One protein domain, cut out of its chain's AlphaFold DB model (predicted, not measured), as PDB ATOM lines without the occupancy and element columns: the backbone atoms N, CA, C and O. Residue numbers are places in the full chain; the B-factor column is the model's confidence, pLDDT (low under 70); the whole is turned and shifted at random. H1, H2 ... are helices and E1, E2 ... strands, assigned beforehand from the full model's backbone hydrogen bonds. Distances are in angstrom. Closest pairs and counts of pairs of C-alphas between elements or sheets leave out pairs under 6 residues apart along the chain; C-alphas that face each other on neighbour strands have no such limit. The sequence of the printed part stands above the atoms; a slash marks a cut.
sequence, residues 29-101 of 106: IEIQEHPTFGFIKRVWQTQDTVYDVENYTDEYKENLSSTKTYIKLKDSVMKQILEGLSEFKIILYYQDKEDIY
ATOM      1  N   ILE A  29      -2.710  32.962 -46.930       98.38
ATOM      2  CA  ILE A  29      -3.694  32.838 -48.006       98.38
ATOM      3  C   ILE A  29      -3.764  31.358 -48.392       98.38
ATOM      4  O   ILE A  29      -2.786  30.798 -48.899       98.38
ATOM      5  N   GLU A  30      -4.897  30.717 -48.119       97.62
ATOM      6  CA  GLU A  30      -5.052  29.268 -48.266       97.62
ATOM      7  C   GLU A  30      -6.506  28.823 -48.459       97.62
ATOM      8  O   GLU A  30      -7.454  29.531 -48.114       97.62
ATOM      9  N   ILE A  31      -6.659  27.590 -48.935       96.75
ATOM     10  CA  ILE A  31      -7.897  26.816 -48.912       96.75
ATOM     11  C   ILE A  31      -7.572  25.458 -48.308       96.75
ATOM     12  O   ILE A  31      -6.678  24.756 -48.788       96.75
ATOM     13  N   GLN A  32      -8.305  25.071 -47.271       95.56
ATOM     14  CA  GLN A  32      -8.135  23.769 -46.644       95.56
ATOM     15  C   GLN A  32      -9.459  23.143 -46.221       95.56
ATOM     16  O   GLN A  32     -10.434  23.830 -45.926       95.56
ATOM     17  N   GLU A  33      -9.482  21.819 -46.158       94.00
ATOM     18  CA  GLU A  33     -10.581  21.057 -45.586       94.00
ATOM     19  C   GLU A  33     -10.321  20.799 -44.095       94.00
ATOM     20  O   GLU A  33      -9.391  20.084 -43.714       94.00
ATOM     21  N   HIS A  34     -11.165  21.363 -43.236       89.75
ATOM     22  CA  HIS A  34     -11.113  21.168 -41.795       89.75
ATOM     23  C   HIS A  34     -12.129  20.105 -41.340       89.75
ATOM     24  O   HIS A  34     -13.301  20.190 -41.712       89.75
ATOM     25  N   PRO A  35     -11.754  19.159 -40.451       86.31
ATOM     26  CA  PRO A  35     -12.630  18.057 -40.032       86.31
ATOM     27  C   PRO A  35     -13.997  18.481 -39.476       86.31
ATOM     28  O   PRO A  35     -14.982  17.777 -39.659       86.31
ATOM     29  N   THR A  36     -14.051  19.618 -38.777       86.62
ATOM     30  CA  THR A  36     -15.275  20.117 -38.119       86.62
ATOM     31  C   THR A  36     -15.964  21.234 -38.892       86.62
ATOM     32  O   THR A  36     -17.179  21.378 -38.808       86.62
ATOM     33  N   PHE A  37     -15.194  22.042 -39.623       85.88
ATOM     34  CA  PHE A  37     -15.684  23.286 -40.225       85.88
ATOM     35  C   PHE A  37     -15.892  23.162 -41.741       85.88
ATOM     36  O   PHE A  37     -16.356  24.106 -42.369       85.88
ATOM     37  N   GLY A  38     -15.599  21.995 -42.326       89.62
ATOM     38  CA  GLY A  38     -15.649  21.799 -43.770       89.62
ATOM     39  C   GLY A  38     -14.569  22.620 -44.467       89.62
ATOM     40  O   GLY A  38     -13.458  22.754 -43.953       89.62
ATOM     41  N   PHE A  39     -14.883  23.172 -45.634       93.06
ATOM     42  CA  PHE A  39     -13.951  24.028 -46.358       93.06
ATOM     43  C   PHE A  39     -13.754  25.359 -45.634       93.06
ATOM     44  O   PHE A  39     -14.700  26.108 -45.390       93.06
ATOM     45  N   ILE A  40     -12.497  25.636 -45.315       95.00
ATOM     46  CA  ILE A  40     -12.029  26.904 -44.789       95.00
ATOM     47  C   ILE A  40     -11.226  27.594 -45.881       95.00
ATOM     48  O   ILE A  40     -10.385  26.976 -46.540       95.00
ATOM     49  N   LYS A  41     -11.451  28.894 -46.035       96.75
ATOM     50  CA  LYS A  41     -10.727  29.726 -46.987       96.75
ATOM     51  C   LYS A  41     -10.241  30.996 -46.317       96.75
ATOM     52  O   LYS A  41     -11.004  31.673 -45.634       96.75
ATOM     53  N   ARG A  42      -8.969  31.322 -46.524       97.69
ATOM     54  CA  ARG A  42      -8.354  32.555 -46.042       97.69
ATOM     55  C   ARG A  42      -7.861  33.382 -47.203       97.69
ATOM     56  O   ARG A  42      -7.084  32.903 -48.025       97.69
ATOM     57  N   VAL A  43      -8.296  34.633 -47.225       98.19
ATOM     58  CA  VAL A  43      -7.900  35.613 -48.234       98.19
ATOM     59  C   VAL A  43      -7.374  36.865 -47.558       98.19
ATOM     60  O   VAL A  43      -7.764  37.201 -46.434       98.19
ATOM     61  N   TRP A  44      -6.510  37.578 -48.267       98.31
ATOM     62  CA  TRP A  44      -6.185  38.957 -47.925       98.31
ATOM     63  C   TRP A  44      -6.899  39.883 -48.896       98.31
ATOM     64  O   TRP A  44      -6.928  39.621 -50.092       98.31
ATOM     65  N   GLN A  45      -7.478  40.968 -48.402       98.12
ATOM     66  CA  GLN A  45      -8.295  41.866 -49.207       98.12
ATOM     67  C   GLN A  45      -7.929  43.329 -48.960       98.12
ATOM     68  O   GLN A  45      -7.930  43.800 -47.824       98.12
ATOM     69  N   THR A  46      -7.657  44.062 -50.032       97.25
ATOM     70  CA  THR A  46      -7.595  45.529 -50.044       97.25
ATOM     71  C   THR A  46      -8.917  46.095 -50.570       97.25
ATOM     72  O   THR A  46      -9.889  45.363 -50.752       97.25
ATOM     73  N   GLN A  47      -8.993  47.408 -50.796       94.50
ATOM     74  CA  GLN A  47     -10.167  47.996 -51.451       94.50
ATOM     75  C   GLN A  47     -10.320  47.508 -52.902       94.50
ATOM     76  O   GLN A  47     -11.444  47.287 -53.341       94.50
ATOM     77  N   ASP A  48      -9.202  47.281 -53.598       94.75
ATOM     78  CA  ASP A  48      -9.186  47.006 -55.039       94.75
ATOM     79  C   ASP A  48      -8.952  45.528 -55.387       94.75
ATOM     80  O   ASP A  48      -9.310  45.086 -56.478       94.75
ATOM     81  N   THR A  49      -8.356  44.751 -54.475       95.81
ATOM     82  CA  THR A  49      -7.831  43.416 -54.793       95.81
ATOM     83  C   THR A  49      -8.161  42.399 -53.709       95.81
ATOM     84  O   THR A  49      -8.014  42.665 -52.515       95.81
ATOM     85  N   VAL A  50      -8.534  41.189 -54.137       97.38
ATOM     86  CA  VAL A  50      -8.641  40.004 -53.278       97.38
ATOM     87  C   VAL A  50      -7.522  39.028 -53.641       97.38
ATOM     88  O   VAL A  50      -7.492  38.462 -54.735       97.38
ATOM     89  N   TYR A  51      -6.593  38.844 -52.711       97.75
ATOM     90  CA  TYR A  51      -5.515  37.870 -52.793       97.75
ATOM     91  C   TYR A  51      -6.003  36.533 -52.246       97.75
ATOM     92  O   TYR A  51      -6.249  36.368 -51.050       97.75
ATOM     93  N   ASP A  52      -6.137  35.584 -53.156       97.44
ATOM     94  CA  ASP A  52      -6.813  34.313 -52.964       97.44
ATOM     95  C   ASP A  52      -6.046  33.241 -53.721       97.44
ATOM     96  O   ASP A  52      -5.617  33.505 -54.840       97.44
ATOM     97  N   VAL A  53      -5.896  32.041 -53.160       96.75
ATOM     98  CA  VAL A  53      -5.224  30.923 -53.838       96.75
ATOM     99  C   VAL A  53      -5.805  30.675 -55.230       96.75
ATOM    100  O   VAL A  53      -5.053  30.369 -56.152       96.75
ATOM    101  N   GLU A  54      -7.117  30.824 -55.410       95.38
ATOM    102  CA  GLU A  54      -7.779  30.548 -56.694       95.38
ATOM    103  C   GLU A  54      -7.353  31.513 -57.810       95.38
ATOM    104  O   GLU A  54      -7.397  31.146 -58.982       95.38
ATOM    105  N   ASN A  55      -6.857  32.704 -57.458       95.00
ATOM    106  CA  ASN A  55      -6.434  33.734 -58.410       95.00
ATOM    107  C   ASN A  55      -4.986  33.556 -58.906       95.00
ATOM    108  O   ASN A  55      -4.511  34.362 -59.706       95.00
ATOM    109  N   TYR A  56      -4.267  32.532 -58.434       95.44
ATOM    110  CA  TYR A  56      -2.866  32.284 -58.788       95.44
ATOM    111  C   TYR A  56      -2.707  31.010 -59.623       95.44
ATOM    112  O   TYR A  56      -3.499  30.071 -59.530       95.44
ATOM    113  N   THR A  57      -1.638  30.946 -60.418       95.31
ATOM    114  CA  THR A  57      -1.181  29.715 -61.078       95.31
ATOM    115  C   THR A  57      -0.532  28.765 -60.065       95.31
ATOM    116  O   THR A  57      -0.084  29.174 -58.991       95.31
ATOM    117  N   ASP A  58      -0.485  27.471 -60.388       93.56
ATOM    118  CA  ASP A  58      -0.021  26.431 -59.456       93.56
ATOM    119  C   ASP A  58       1.464  26.554 -59.080       93.56
ATOM    120  O   ASP A  58       1.874  26.108 -58.012       93.56
ATOM    121  N   GLU A  59       2.271  27.237 -59.895       96.56
ATOM    122  CA  GLU A  59       3.679  27.528 -59.587       96.56
ATOM    123  C   GLU A  59       3.859  28.403 -58.334       96.56
ATOM    124  O   GLU A  59       4.905  28.341 -57.682       96.56
ATOM    125  N   TYR A  60       2.838  29.182 -57.967       97.25
ATOM    126  CA  TYR A  60       2.824  30.041 -56.781       97.25
ATOM    127  C   TYR A  60       2.190  29.375 -55.560       97.25
ATOM    128  O   TYR A  60       2.139  29.983 -54.489       97.25
ATOM    129  N   LYS A  61       1.720  28.134 -55.703       97.12
ATOM    130  CA  LYS A  61       1.014  27.389 -54.664       97.12
ATOM    131  C   LYS A  61       1.884  26.274 -54.101       97.12
ATOM    132  O   LYS A  61       2.804  25.772 -54.746       97.12
ATOM    133  N   GLU A  62       1.550  25.867 -52.891       96.50
ATOM    134  CA  GLU A  62       2.041  24.672 -52.226       96.50
ATOM    135  C   GLU A  62       0.838  23.831 -51.819       96.50
ATOM    136  O   GLU A  62      -0.073  24.318 -51.147       96.50
ATOM    137  N   ASN A  63       0.835  22.564 -52.235       94.69
ATOM    138  CA  ASN A  63      -0.101  21.583 -51.714       94.69
ATOM    139  C   ASN A  63       0.557  20.867 -50.531       94.69
ATOM    140  O   ASN A  63       1.582  20.203 -50.686       94.69
ATOM    141  N   LEU A  64      -0.032  21.032 -49.351       92.56
ATOM    142  CA  LEU A  64       0.496  20.542 -48.081       92.56
ATOM    143  C   LEU A  64      -0.140  19.213 -47.651       92.56
ATOM    144  O   LEU A  64       0.193  18.688 -46.589       92.56
ATOM    145  N   SER A  65      -1.043  18.650 -48.458       90.62
ATOM    146  CA  SER A  65      -1.702  17.374 -48.178       90.62
ATOM    147  C   SER A  65      -1.828  16.510 -49.430       90.62
ATOM    148  O   SER A  65      -2.193  16.966 -50.507       90.62
ATOM    149  N   SER A  66      -1.568  15.214 -49.284       85.75
ATOM    150  CA  SER A  66      -1.755  14.230 -50.357       85.75
ATOM    151  C   SER A  66      -3.151  13.600 -50.374       85.75
ATOM    152  O   SER A  66      -3.478  12.876 -51.309       85.75
ATOM    153  N   THR A  67      -3.965  13.834 -49.339       86.44
ATOM    154  CA  THR A  67      -5.237  13.113 -49.119       86.44
ATOM    155  C   THR A  67      -6.460  14.014 -49.045       86.44
ATOM    156  O   THR A  67      -7.577  13.529 -49.194       86.44
ATOM    157  N   LYS A  68      -6.264  15.311 -48.798       89.81
ATOM    158  CA  LYS A  68      -7.327  16.307 -48.625       89.81
ATOM    159  C   LYS A  68      -6.909  17.621 -49.257       89.81
ATOM    160  O   LYS A  68      -5.721  17.837 -49.489       89.81
ATOM    161  N   THR A  69      -7.858  18.525 -49.461       92.56
ATOM    162  CA  THR A  69      -7.527  19.881 -49.896       92.56
ATOM    163  C   THR A  69      -6.770  20.595 -48.784       92.56
ATOM    164  O   THR A  69      -7.316  20.840 -47.713       92.56
ATOM    165  N   TYR A  70      -5.509  20.925 -49.044       95.75
ATOM    166  CA  TYR A  70      -4.766  21.920 -48.285       95.75
ATOM    167  C   TYR A  70      -3.783  22.609 -49.228       95.75
ATOM    168  O   TYR A  70      -2.677  22.129 -49.465       95.75
ATOM    169  N   ILE A  71      -4.220  23.733 -49.782       97.06
ATOM    170  CA  ILE A  71      -3.466  24.517 -50.752       97.06
ATOM    171  C   ILE A  71      -3.224  25.898 -50.161       97.06
ATOM    172  O   ILE A  71      -4.156  26.557 -49.710       97.06
ATOM    173  N   LYS A  72      -1.976  26.345 -50.187       97.56
ATOM    174  CA  LYS A  72      -1.535  27.626 -49.637       97.56
ATOM    175  C   LYS A  72      -0.656  28.345 -50.665       97.56
ATOM    176  O   LYS A  72       0.034  27.687 -51.439       97.56
ATOM    177  N   LEU A  73      -0.664  29.680 -50.704       98.12
ATOM    178  CA  LEU A  73       0.338  30.417 -51.492       98.12
ATOM    179  C   LEU A  73       1.735  30.247 -50.885       98.12
ATOM    180  O   LEU A  73       1.890  30.243 -49.670       98.12
ATOM    181  N   LYS A  74       2.780  30.166 -51.707       98.12
ATOM    182  CA  LYS A  74       4.162  30.104 -51.209       98.12
ATOM    183  C   LYS A  74       4.470  31.289 -50.295       98.12
ATOM    184  O   LYS A  74       4.099  32.427 -50.591       98.12
ATOM    185  N   ASP A  75       5.229  31.044 -49.229       97.50
ATOM    186  CA  ASP A  75       5.627  32.090 -48.276       97.50
ATOM    187  C   ASP A  75       6.341  33.263 -48.963       97.50
ATOM    188  O   ASP A  75       6.121  34.421 -48.612       97.50
ATOM    189  N   SER A  76       7.154  32.985 -49.987       96.94
ATOM    190  CA  SER A  76       7.826  34.015 -50.787       96.94
ATOM    191  C   SER A  76       6.847  34.924 -51.534       96.94
ATOM    192  O   SER A  76       7.057  36.135 -51.573       96.94
ATOM    193  N   VAL A  77       5.765  34.365 -52.078       97.62
ATOM    194  CA  VAL A  77       4.714  35.105 -52.794       97.62
ATOM    195  C   VAL A  77       3.934  35.973 -51.814       97.62
ATOM    196  O   VAL A  77       3.768  37.170 -52.037       97.62
ATOM    197  N   MET A  78       3.526  35.407 -50.678       97.81
ATOM    198  CA  MET A  78       2.848  36.168 -49.627       97.81
ATOM    199  C   MET A  78       3.709  37.298 -49.066       97.81
ATOM    200  O   MET A  78       3.200  38.383 -48.791       97.81
ATOM    201  N   LYS A  79       5.018  37.078 -48.931       96.81
ATOM    202  CA  LYS A  79       5.947  38.122 -48.504       96.81
ATOM    203  C   LYS A  79       6.008  39.276 -49.505       96.81
ATOM    204  O   LYS A  79       5.911  40.425 -49.088       96.81
ATOM    205  N   GLN A  80       6.102  38.976 -50.802       96.38
ATOM    206  CA  GLN A  80       6.067  39.995 -51.859       96.38
ATOM    207  C   GLN A  80       4.757  40.789 -51.848       96.38
ATOM    208  O   GLN A  80       4.783  42.008 -51.986       96.38
ATOM    209  N   ILE A  81       3.621  40.113 -51.635       96.50
ATOM    210  CA  ILE A  81       2.324  40.779 -51.475       96.50
ATOM    211  C   ILE A  81       2.380  41.731 -50.275       96.50
ATOM    212  O   ILE A  81       2.155  42.924 -50.451       96.50
ATOM    213  N   LEU A  82       2.742  41.243 -49.079       95.38
ATOM    214  CA  LEU A  82       2.803  42.058 -47.855       95.38
ATOM    215  C   LEU A  82       3.687  43.296 -47.995       95.38
ATOM    216  O   LEU A  82       3.320  44.361 -47.509       95.38
ATOM    217  N   GLU A  83       4.841  43.183 -48.656       94.06
ATOM    218  CA  GLU A  83       5.759  44.310 -48.855       94.06
ATOM    219  C   GLU A  83       5.091  45.503 -49.563       94.06
ATOM    220  O   GLU A  83       5.425  46.654 -49.255       94.06
ATOM    221  N   GLY A  84       4.114  45.232 -50.439       93.44
ATOM    222  CA  GLY A  84       3.313  46.227 -51.154       93.44
ATOM    223  C   GLY A  84       2.049  46.702 -50.427       93.44
ATOM    224  O   GLY A  84       1.379  47.606 -50.925       93.44
ATOM    225  N   LEU A  85       1.705  46.137 -49.264       95.12
ATOM    226  CA  LEU A  85       0.474  46.466 -48.542       95.12
ATOM    227  C   LEU A  85       0.730  47.417 -47.368       95.12
ATOM    228  O   LEU A  85       1.474  47.118 -46.431       95.12
ATOM    229  N   SER A  86       0.057  48.568 -47.377       95.00
ATOM    230  CA  SER A  86      -0.011  49.468 -46.217       95.00
ATOM    231  C   SER A  86      -1.177  49.132 -45.288       95.00
ATOM    232  O   SER A  86      -1.067  49.290 -44.073       95.00
ATOM    233  N   GLU A  87      -2.296  48.681 -45.851       97.25
ATOM    234  CA  GLU A  87      -3.519  48.350 -45.129       97.25
ATOM    235  C   GLU A  87      -4.323  47.308 -45.910       97.25
ATOM    236  O   GLU A  87      -4.471  47.415 -47.126       97.25
ATOM    237  N   PHE A  88      -4.820  46.291 -45.213       98.19
ATOM    238  CA  PHE A  88      -5.623  45.217 -45.788       98.19
ATOM    239  C   PHE A  88      -6.446  44.517 -44.703       98.19
ATOM    240  O   PHE A  88      -6.266  44.736 -43.504       98.19
ATOM    241  N   LYS A  89      -7.365  43.659 -45.131       98.12
ATOM    242  CA  LYS A  89      -8.146  42.766 -44.283       98.12
ATOM    243  C   LYS A  89      -7.692  41.336 -44.487       98.12
ATOM    244  O   LYS A  89      -7.400  40.936 -45.608       98.12
ATOM    245  N   ILE A  90      -7.689  40.560 -43.418       97.75
ATOM    246  CA  ILE A  90      -7.620  39.103 -43.479       97.75
ATOM    247  C   ILE A  90      -9.036  38.607 -43.244       97.75
ATOM    248  O   ILE A  90      -9.642  38.973 -42.235       97.75
ATOM    249  N   ILE A  91      -9.553  37.803 -44.168       97.06
ATOM    250  CA  ILE A  91     -10.904  37.254 -44.079       97.06
ATOM    251  C   ILE A  91     -10.816  35.737 -44.074       97.06
ATOM    252  O   ILE A  91     -10.206  35.137 -44.959       97.06
ATOM    253  N   LEU A  92     -11.409  35.142 -43.045       95.94
ATOM    254  CA  LEU A  92     -11.532  33.706 -42.853       95.94
ATOM    255  C   LEU A  92     -12.987  33.307 -43.111       95.94
ATOM    256  O   LEU A  92     -13.852  33.636 -42.305       95.94
ATOM    257  N   TYR A  93     -13.243  32.589 -44.201       95.38
ATOM    258  CA  TYR A  93     -14.555  32.041 -44.546       95.38
ATOM    259  C   TYR A  93     -14.671  30.584 -44.093       95.38
ATOM    260  O   TYR A  93     -13.777  29.780 -44.374       95.38
ATOM    261  N   TYR A  94     -15.766  30.240 -43.413       93.81
ATOM    262  CA  TYR A  94     -16.092  28.872 -42.988       93.81
ATOM    263  C   TYR A  94     -17.579  28.754 -42.642       93.81
ATOM    264  O   TYR A  94     -18.119  29.643 -42.000       93.81
ATOM    265  N   GLN A  95     -18.242  27.649 -43.005       88.31
ATOM    266  CA  GLN A  95     -19.642  27.356 -42.621       88.31
ATOM    267  C   GLN A  95     -20.613  28.555 -42.733       88.31
ATOM    268  O   GLN A  95     -21.318  28.868 -41.773       88.31
ATOM    269  N   ASP A  96     -20.602  29.258 -43.870       85.62
ATOM    270  CA  ASP A  96     -21.412  30.467 -44.121       85.62
ATOM    271  C   ASP A  96     -21.148  31.646 -43.161       85.62
ATOM    272  O   ASP A  96     -21.956  32.566 -43.036       85.62
ATOM    273  N   LYS A  97     -20.003  31.633 -42.474       90.19
ATOM    274  CA  LYS A  97     -19.512  32.693 -41.590       90.19
ATOM    275  C   LYS A  97     -18.224  33.292 -42.129       90.19
ATOM    276  O   LYS A  97     -17.459  32.640 -42.844       90.19
ATOM    277  N   GLU A  98     -17.972  34.525 -41.710       92.62
ATOM    278  CA  GLU A  98     -16.722  35.229 -41.946       92.62
ATOM    279  C   GLU A  98     -16.164  35.806 -40.642       92.62
ATOM    280  O   GLU A  98     -16.893  36.388 -39.840       92.62
ATOM    281  N   ASP A  99     -14.854  35.662 -40.451       92.56
ATOM    282  CA  ASP A  99     -14.097  36.383 -39.432       92.56
ATOM    283  C   ASP A  99     -13.134  37.355 -40.116       92.56
ATOM    284  O   ASP A  99     -12.323  36.961 -40.959       92.56
ATOM    285  N   ILE A 100     -13.219  38.633 -39.740       95.12
ATOM    286  CA  ILE A 100     -12.456  39.719 -40.361       95.12
ATOM    287  C   ILE A 100     -11.464  40.312 -39.360       95.12
ATOM    288  O   ILE A 100     -11.828  40.745 -38.260       95.12
ATOM    289  N   TYR A 101     -10.210  40.412 -39.792       96.12
ATOM    290  CA  TYR A 101      -9.135  41.094 -39.083       96.12
ATOM    291  C   TYR A 101      -8.635  42.258 -39.933       96.12
ATOM    292  O   TYR A 101      -8.365  42.087 -41.119       96.12
TER     293      TYR A 101
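What this domain is: This is residues 29 to 101 of the 106 residues of an uncharacterized protein of Sulfurihydrogenibium azorense (strain Az-Fu1 / DSM 15241 / OCM 825) (UniProt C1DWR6). A single flat, twisted sheet of six antiparallel strands makes the body, with one short helix, H1, beside the strands at their ends, where the chain passes from E4 to E5. A long link, residues 46 to 60, runs from E2 along one face of the sheet to E3. The printed part has 73 residues with six named strands and one named helix, in the order E1, E2, E3, E4, H1, E5, E6; the sheet's order is E3, E4, E1, E2, E5, E6, and the class is mixed, helices and strands. The whole is compact, with a radius of gyration of the C-alphas of 12.5 A and spans of 35 by 29 by 15 A.

Where its parts are: E1 is residues 30 to 34, 12.0 A long, from C-alpha 30 at (-5.052, 29.268, -48.266). E2 is residues 38 to 45, 22.1 A. E3 is residues 61 to 63, 6.6 A, and E4 is residues 70 to 73, 10.4 A. H1 is residues 75 to 83, 12.2 A, from C-alpha 75 at (5.627, 32.090, -48.276). E5 is residues 87 to 94, 23.3 A. E6 is residues 97 to 101, 13.6 A, ending with C-alpha 101 at (-9.135, 41.094, -39.083).

How they stand to each other: E1 and E2 form a hairpin at 159 degrees, with N 32 and O 40 within hydrogen-bond range at 2.9 A. E4 is the antiparallel neighbour of E1 at 163 degrees, with N 31 and O 71 at 2.8 A. E3 and E4 form a hairpin at 158 degrees, with N 62 and O 72 at 2.8 A; E3 is an edge strand. E2 and E5 are antiparallel at 169 degrees, with N 43 and O 91 at 3.0 A. E5 and E6 form a hairpin at 156 degrees, with N 92 and O 99 at 2.9 A; E6 is the other edge strand. The sheet is twisted, its C-alphas lying up to 4.3 A off the best plane. H1 is on the sheet at a height of 5.9 A over it, over none of the strands. In H1 every O i to N i+4 pair is within hydrogen-bond range. E3 and E6 are apart.

The domain as a whole: The C-alphas of Thr 67 and Ser 86, the two farthest apart, are 36.8 A from each other. The printed part has no cut. The link from E2 to E3, residues 46 to 60, is long, with 15 residues; within it residues 50 to 51 pair antiparallel with residues 44 to 45 of E2. The mean pLDDT of the printed part is 94.8, and no printed residue is under 70.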